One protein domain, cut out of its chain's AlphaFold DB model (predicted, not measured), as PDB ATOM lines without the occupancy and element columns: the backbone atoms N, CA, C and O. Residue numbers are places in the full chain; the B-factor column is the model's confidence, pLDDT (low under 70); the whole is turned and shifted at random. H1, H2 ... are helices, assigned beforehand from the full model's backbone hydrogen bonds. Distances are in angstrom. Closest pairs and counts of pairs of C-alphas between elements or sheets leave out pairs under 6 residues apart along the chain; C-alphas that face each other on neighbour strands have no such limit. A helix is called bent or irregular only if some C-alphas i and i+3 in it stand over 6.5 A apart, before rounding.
ATOM      1  N   LYS A   4      24.104  36.414  14.466       95.81
ATOM      2  CA  LYS A   4      25.560  36.259  14.602       95.81
ATOM      3  C   LYS A   4      26.269  36.691  13.323       95.81
ATOM      4  O   LYS A   4      27.225  37.452  13.378       95.81
ATOM      5  N   LYS A   5      25.762  36.249  12.168       96.06
ATOM      6  CA  LYS A   5      26.336  36.577  10.857       96.06
ATOM      7  C   LYS A   5      26.269  38.082  10.591       96.06
ATOM      8  O   LYS A   5      27.249  38.647  10.127       96.06
ATOM      9  N   ILE A   6      25.158  38.735  10.926       96.56
ATOM     10  CA  ILE A   6      25.011  40.187  10.748       96.56
ATOM     11  C   ILE A   6      25.976  40.954  11.632       96.56
ATOM     12  O   ILE A   6      26.650  41.845  11.137       96.56
ATOM     13  N   LEU A   7      26.073  40.591  12.910       97.44
ATOM     14  CA  LEU A   7      26.992  41.244  13.836       97.44
ATOM     15  C   LEU A   7      28.445  41.081  13.384       97.44
ATOM     16  O   LEU A   7      29.202  42.046  13.406       97.44
ATOM     17  N   THR A   8      28.818  39.892  12.902       96.94
ATOM     18  CA  THR A   8      30.148  39.662  12.330       96.94
ATOM     19  C   THR A   8      30.399  40.558  11.116       96.94
ATOM     20  O   THR A   8      31.417  41.240  11.074       96.94
ATOM     21  N   TRP A   9      29.477  40.608  10.152       97.69
ATOM     22  CA  TRP A   9      29.647  41.445   8.959       97.69
ATOM     23  C   TRP A   9      29.622  42.943   9.267       97.69
ATOM     24  O   TRP A   9      30.417  43.683   8.696       97.69
ATOM     25  N   ALA A  10      28.775  43.388  10.196       97.50
ATOM     26  CA  ALA A  10      28.739  44.771  10.659       97.50
ATOM     27  C   ALA A  10      30.053  45.164  11.351       97.50
ATOM     28  O   ALA A  10      30.593  46.229  11.070       97.50
ATOM     29  N   GLY A  11      30.610  44.284  12.190       97.94
ATOM     30  CA  GLY A  11      31.916  44.495  12.817       97.94
ATOM     31  C   GLY A  11      33.055  44.569  11.797       97.94
ATOM     32  O   GLY A  11      33.882  45.472  11.871       97.94
ATOM     33  N   ILE A  12      33.071  43.673  10.805       97.62
ATOM     34  CA  ILE A  12      34.068  43.705   9.720       97.62
ATOM     35  C   ILE A  12      33.947  45.002   8.912       97.62
ATOM     36  O   ILE A  12      34.952  45.667   8.669       97.62
ATOM     37  N   ALA A  13      32.731  45.388   8.521       97.56
ATOM     38  CA  ALA A  13      32.494  46.623   7.781       97.56
ATOM     39  C   ALA A  13      32.928  47.857   8.582       97.56
ATOM     40  O   ALA A  13      33.558  48.753   8.027       97.56
ATOM     41  N   PHE A  14      32.657  47.878   9.889       96.75
ATOM     42  CA  PHE A  14      33.116  48.936  10.781       96.75
ATOM     43  C   PHE A  14      34.645  49.012  10.849       96.75
ATOM     44  O   PHE A  14      35.197  50.099  10.719       96.75
ATOM     45  N   LEU A  15      35.338  47.877  10.993       95.75
ATOM     46  CA  LEU A  15      36.804  47.844  11.017       95.75
ATOM     47  C   LEU A  15      37.413  48.367   9.712       95.75
ATOM     48  O   LEU A  15      38.340  49.172   9.752       95.75
ATOM     49  N   LEU A  16      36.874  47.950   8.562       96.69
ATOM     50  CA  LEU A  16      37.319  48.440   7.255       96.69
ATOM     51  C   LEU A  16      37.044  49.939   7.091       96.69
ATOM     52  O   LEU A  16      37.922  50.681   6.658       96.69
ATOM     53  N   PHE A  17      35.850  50.397   7.475       96.31
ATOM     54  CA  PHE A  17      35.496  51.814   7.451       96.31
ATOM     55  C   PHE A  17      36.420  52.645   8.347       96.31
ATOM     56  O   PHE A  17      36.903  53.688   7.913       96.31
ATOM     57  N   PHE A  18      36.691  52.178   9.566       95.12
ATOM     58  CA  PHE A  18      37.585  52.839  10.512       95.12
ATOM     59  C   PHE A  18      39.015  52.918   9.971       95.12
ATOM     60  O   PHE A  18      39.610  53.992   9.980       95.12
ATOM     61  N   LEU A  19      39.534  51.814   9.425       94.88
ATOM     62  CA  LEU A  19      40.865  51.768   8.823       94.88
ATOM     63  C   LEU A  19      41.015  52.769   7.666       94.88
ATOM     64  O   LEU A  19      42.042  53.432   7.564       94.88
ATOM     65  N   ILE A  20      39.999  52.884   6.807       95.25
ATOM     66  CA  ILE A  20      40.034  53.773   5.634       95.25
ATOM     67  C   ILE A  20      39.794  55.236   6.030       95.25
ATOM     68  O   ILE A  20      40.456  56.131   5.511       95.25
ATOM     69  N   SER A  21      38.851  55.491   6.937       96.81
ATOM     70  CA  SER A  21      38.425  56.854   7.289       96.81
ATOM     71  C   SER A  21      39.348  57.525   8.305       96.81
ATOM     72  O   SER A  21      39.390  58.750   8.377       96.81
ATOM     73  N   ALA A  22      40.076  56.739   9.102       94.50
ATOM     74  CA  ALA A  22      40.945  57.221  10.170       94.50
ATOM     75  C   ALA A  22      42.284  56.446  10.228       94.50
ATOM     76  O   ALA A  22      42.611  55.840  11.256       94.50
ATOM     77  N   PRO A  23      43.093  56.470   9.152       91.44
ATOM     78  CA  PRO A  23      44.295  55.639   9.024       91.44
ATOM     79  C   PRO A  23      45.350  55.921  10.105       91.44
ATOM     80  O   PRO A  23      45.921  54.984  10.660       91.44
ATOM     81  N   GLU A  24      45.555  57.188  10.475       94.25
ATOM     82  CA  GLU A  24      46.493  57.577  11.542       94.25
ATOM     83  C   GLU A  24      46.096  56.987  12.903       94.25
ATOM     84  O   GLU A  24      46.922  56.450  13.641       94.25
ATOM     85  N   GLN A  25      44.801  57.031  13.229       92.88
ATOM     86  CA  GLN A  25      44.279  56.498  14.489       92.88
ATOM     87  C   GLN A  25      44.363  54.970  14.506       92.88
ATOM     88  O   GLN A  25      44.772  54.390  15.512       92.88
ATOM     89  N   ALA A  26      44.050  54.312  13.385       91.06
ATOM     90  CA  ALA A  26      44.218  52.870  13.231       91.06
ATOM     91  C   ALA A  26      45.688  52.438  13.399       91.06
ATOM     92  O   ALA A  26      45.967  51.467  14.108       91.06
ATOM     93  N   GLY A  27      46.633  53.193  12.830       92.50
ATOM     94  CA  GLY A  27      48.068  52.997  13.055       92.50
ATOM     95  C   GLY A  27      48.460  53.174  14.524       92.50
ATOM     96  O   GLY A  27      49.197  52.355  15.077       92.50
ATOM     97  N   GLY A  28      47.900  54.186  15.191       94.19
ATOM     98  CA  GLY A  28      48.069  54.417  16.626       94.19
ATOM     99  C   GLY A  28      47.625  53.233  17.491       94.19
ATOM    100  O   GLY A  28      48.329  52.873  18.434       94.19
ATOM    101  N   VAL A  29      46.515  52.573  17.144       92.75
ATOM    102  CA  VAL A  29      46.037  51.371  17.851       92.75
ATOM    103  C   VAL A  29      47.044  50.223  17.736       92.75
ATOM    104  O   VAL A  29      47.413  49.631  18.750       92.75
ATOM    105  N   VAL A  30      47.532  49.925  16.526       91.25
ATOM    106  CA  VAL A  30      48.525  48.855  16.311       91.25
ATOM    107  C   VAL A  30      49.828  49.164  17.048       91.25
ATOM    108  O   VAL A  30      50.349  48.312  17.768       91.25
ATOM    109  N   ASN A  31      50.326  50.394  16.930       95.38
ATOM    110  CA  ASN A  31      51.535  50.831  17.625       95.38
ATOM    111  C   ASN A  31      51.376  50.767  19.152       95.38
ATOM    112  O   ASN A  31      52.304  50.351  19.842       95.38
ATOM    113  N   GLY A  32      50.199  51.106  19.684       95.75
ATOM    114  CA  GLY A  32      49.885  50.981  21.110       95.75
ATOM    115  C   GLY A  32      49.898  49.530  21.600       95.75
ATOM    116  O   GLY A  32      50.454  49.240  22.664       95.75
ATOM    117  N   ILE A  33      49.360  48.599  20.806       95.69
ATOM    118  CA  ILE A  33      49.433  47.159  21.101       95.69
ATOM    119  C   ILE A  33      50.896  46.704  21.122       95.69
ATOM    120  O   ILE A  33      51.330  46.083  22.091       95.69
ATOM    121  N   LEU A  34      51.681  47.054  20.101       96.69
ATOM    122  CA  LEU A  34      53.097  46.681  20.022       96.69
ATOM    123  C   LEU A  34      53.920  47.267  21.178       96.69
ATOM    124  O   LEU A  34      54.753  46.567  21.755       96.69
ATOM    125  N   ALA A  35      53.659  48.517  21.561       96.94
ATOM    126  CA  ALA A  35      54.298  49.147  22.713       96.94
ATOM    127  C   ALA A  35      53.969  48.406  24.017       96.94
ATOM    128  O   ALA A  35      54.866  48.144  24.818       96.94
ATOM    129  N   SER A  36      52.712  48.001  24.197       96.88
ATOM    130  CA  SER A  36      52.274  47.237  25.372       96.88
ATOM    131  C   SER A  36      52.941  45.859  25.434       96.88
ATOM    132  O   SER A  36      53.403  45.436  26.492       96.88
ATOM    133  N   LEU A  37      53.056  45.173  24.291       97.25
ATOM    134  CA  LEU A  37      53.762  43.891  24.199       97.25
ATOM    135  C   LEU A  37      55.249  44.036  24.538       97.25
ATOM    136  O   LEU A  37      55.803  43.204  25.257       97.25
ATOM    137  N   ARG A  38      55.890  45.106  24.061       96.88
ATOM    138  CA  ARG A  38      57.284  45.409  24.395       96.88
ATOM    139  C   ARG A  38      57.468  45.661  25.891       96.88
ATOM    140  O   ARG A  38      58.376  45.086  26.481       96.88
ATOM    141  N   GLN A  39      56.593  46.454  26.507       97.44
ATOM    142  CA  GLN A  39      56.631  46.703  27.952       97.44
ATOM    143  C   GLN A  39      56.456  45.410  28.755       97.44
ATOM    144  O   GLN A  39      57.189  45.172  29.714       97.44
ATOM    145  N   ALA A  40      55.533  44.539  28.340       96.62
ATOM    146  CA  ALA A  40      55.362  43.232  28.965       96.62
ATOM    147  C   ALA A  40      56.634  42.373  28.843       96.62
ATOM    148  O   ALA A  40      57.052  41.751  29.818       96.62
ATOM    149  N   ALA A  41      57.290  42.380  27.680       97.06
ATOM    150  CA  ALA A  41      58.548  41.664  27.479       97.06
ATOM    151  C   ALA A  41      59.679  42.210  28.369       97.06
ATOM    152  O   ALA A  41      60.382  41.434  29.016       97.06
ATOM    153  N   GLU A  42      59.828  43.533  28.457       97.19
ATOM    154  CA  GLU A  42      60.809  44.191  29.330       97.19
ATOM    155  C   GLU A  42      60.572  43.847  30.812       97.19
ATOM    156  O   GLU A  42      61.528  43.570  31.544       97.19
ATOM    157  N   ALA A  43      59.311  43.767  31.249       97.12
ATOM    158  CA  ALA A  43      58.958  43.345  32.605       97.12
ATOM    159  C   ALA A  43      59.371  41.889  32.892       97.12
ATOM    160  O   ALA A  43      59.957  41.611  33.942       97.12
ATOM    161  N   VAL A  44      59.134  40.967  31.950       96.69
ATOM    162  CA  VAL A  44      59.543  39.555  32.080       96.69
ATOM    163  C   VAL A  44      61.065  39.421  32.132       96.69
ATOM    164  O   VAL A  44      61.593  38.700  32.981       96.69
ATOM    165  N   ILE A  45      61.781  40.140  31.264       95.75
ATOM    166  CA  ILE A  45      63.252  40.161  31.260       95.75
ATOM    167  C   ILE A  45      63.776  40.674  32.604       95.75
ATOM    168  O   ILE A  45      64.650  40.049  33.202       95.75
ATOM    169  N   THR A  46      63.221  41.782  33.100       96.56
ATOM    170  CA  THR A  46      63.615  42.385  34.382       96.56
ATOM    171  C   THR A  46      63.398  41.418  35.542       96.56
ATOM    172  O   THR A  46      64.275  41.248  36.386       96.56
ATOM    173  N   PHE A  47      62.256  40.731  35.563       96.31
ATOM    174  CA  PHE A  47      61.957  39.707  36.559       96.31
ATOM    175  C   PHE A  47      62.976  38.563  36.539       96.31
ATOM    176  O   PHE A  47      63.524  38.216  37.583       96.31
ATOM    177  N   MET A  48      63.287  38.022  35.356       96.19
ATOM    178  CA  MET A  48      64.303  36.973  35.207       96.19
ATOM    179  C   MET A  48      65.672  37.441  35.703       96.19
ATOM    180  O   MET A  48      66.311  36.745  36.485       96.19
ATOM    181  N   GLN A  49      66.109  38.644  35.328       95.62
ATOM    182  CA  GLN A  49      67.379  39.194  35.810       95.62
ATOM    183  C   GLN A  49      67.422  39.363  37.333       95.62
ATOM    184  O   GLN A  49      68.492  39.238  37.916       95.62
ATOM    185  N   ASN A  50      66.291  39.650  37.979       95.00
ATOM    186  CA  ASN A  50      66.219  39.763  39.435       95.00
ATOM    187  C   ASN A  50      66.256  38.405  40.147       95.00
ATOM    188  O   ASN A  50      66.629  38.363  41.310       95.00
ATOM    189  N   ILE A  51      65.882  37.312  39.473       93.19
ATOM    190  CA  ILE A  51      66.000  35.949  40.016       93.19
ATOM    191  C   ILE A  51      67.443  35.438  39.950       93.19
ATOM    192  O   ILE A  51      67.867  34.690  40.824       93.19
ATOM    193  N   PHE A  52      68.180  35.800  38.897       89.12
ATOM    194  CA  PHE A  52      69.538  35.298  38.648       89.12
ATOM    195  C   PHE A  52      70.656  36.230  39.154       89.12
ATOM    196  O   PHE A  52      71.824  35.998  38.842       89.12
ATOM    197  N   ARG A  53      70.304  37.279  39.904       65.69
ATOM    198  CA  ARG A  53      71.228  38.103  40.696       65.69
ATOM    199  C   ARG A  53      71.217  37.631  42.141       65.69
ATOM    200  O   ARG A  53      72.309  37.653  42.744       65.69
TER     201      ARG A  53
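AT A GLANCE: This is residues 4 to 53 of the 53 residues of the protein "Type III secretory pathway component EscS" of Saccharopolyspora lacisalsi (UniProt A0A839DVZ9). Two straight helices meet near their ends and make an open L, with the shorter H1 as one arm and the longer H2 as the other. The corner lies at the tight link round Ala 22, and away from it the two arms stand free, with no third part between them. The printed part has 50 residues with two named helices, H1 then H2, and no named strand; the class is all helix. The whole is extended, with a radius of gyration of the C-alphas of 18.0 A, and flat, spanning 54 by 28 by 6 A.

IN THESE COORDINATES: Find C-alpha 4 at (25.560, 36.259, 14.602); there H1 begins, and it runs through residues 4 to 21, 25.4 A from first to last C-alpha. Pass Ala 22 and look for C-alpha 23 at (44.295, 55.639, 9.024), where H2 begins. H2 holds residues 23 to 51 and covers 42.7 A, ending at C-alpha 51 at (66.000, 35.949, 40.016). Neither helix is bent or irregular.

HOW THE PARTS SIT: Look at Leu 19 and Ala 26 for the closest C-alphas of H1 and H2, 5.6 A apart. The two helices are close but not clearly touching, with 2 pairs of C-alphas within 8 A. Their lines stand about perpendicular, at 81 degrees, and their centres are 26.6 A apart. Along the backbones of H1 and H2, every O i to N i+4 pair is within hydrogen-bond range.

THE WHOLE: The two C-alphas farthest apart are those of Ile 6 and Arg 53, at 55.1 A. The printed part has no cut, and its one link between helices, H1 to H2, is tight. Residues 4 to 14, 20 to 25 and 28 to 53 stand free. The mean pLDDT of the printed part is 95.0; look at Arg 53, the chain's last residue, for the one printed residue under 70.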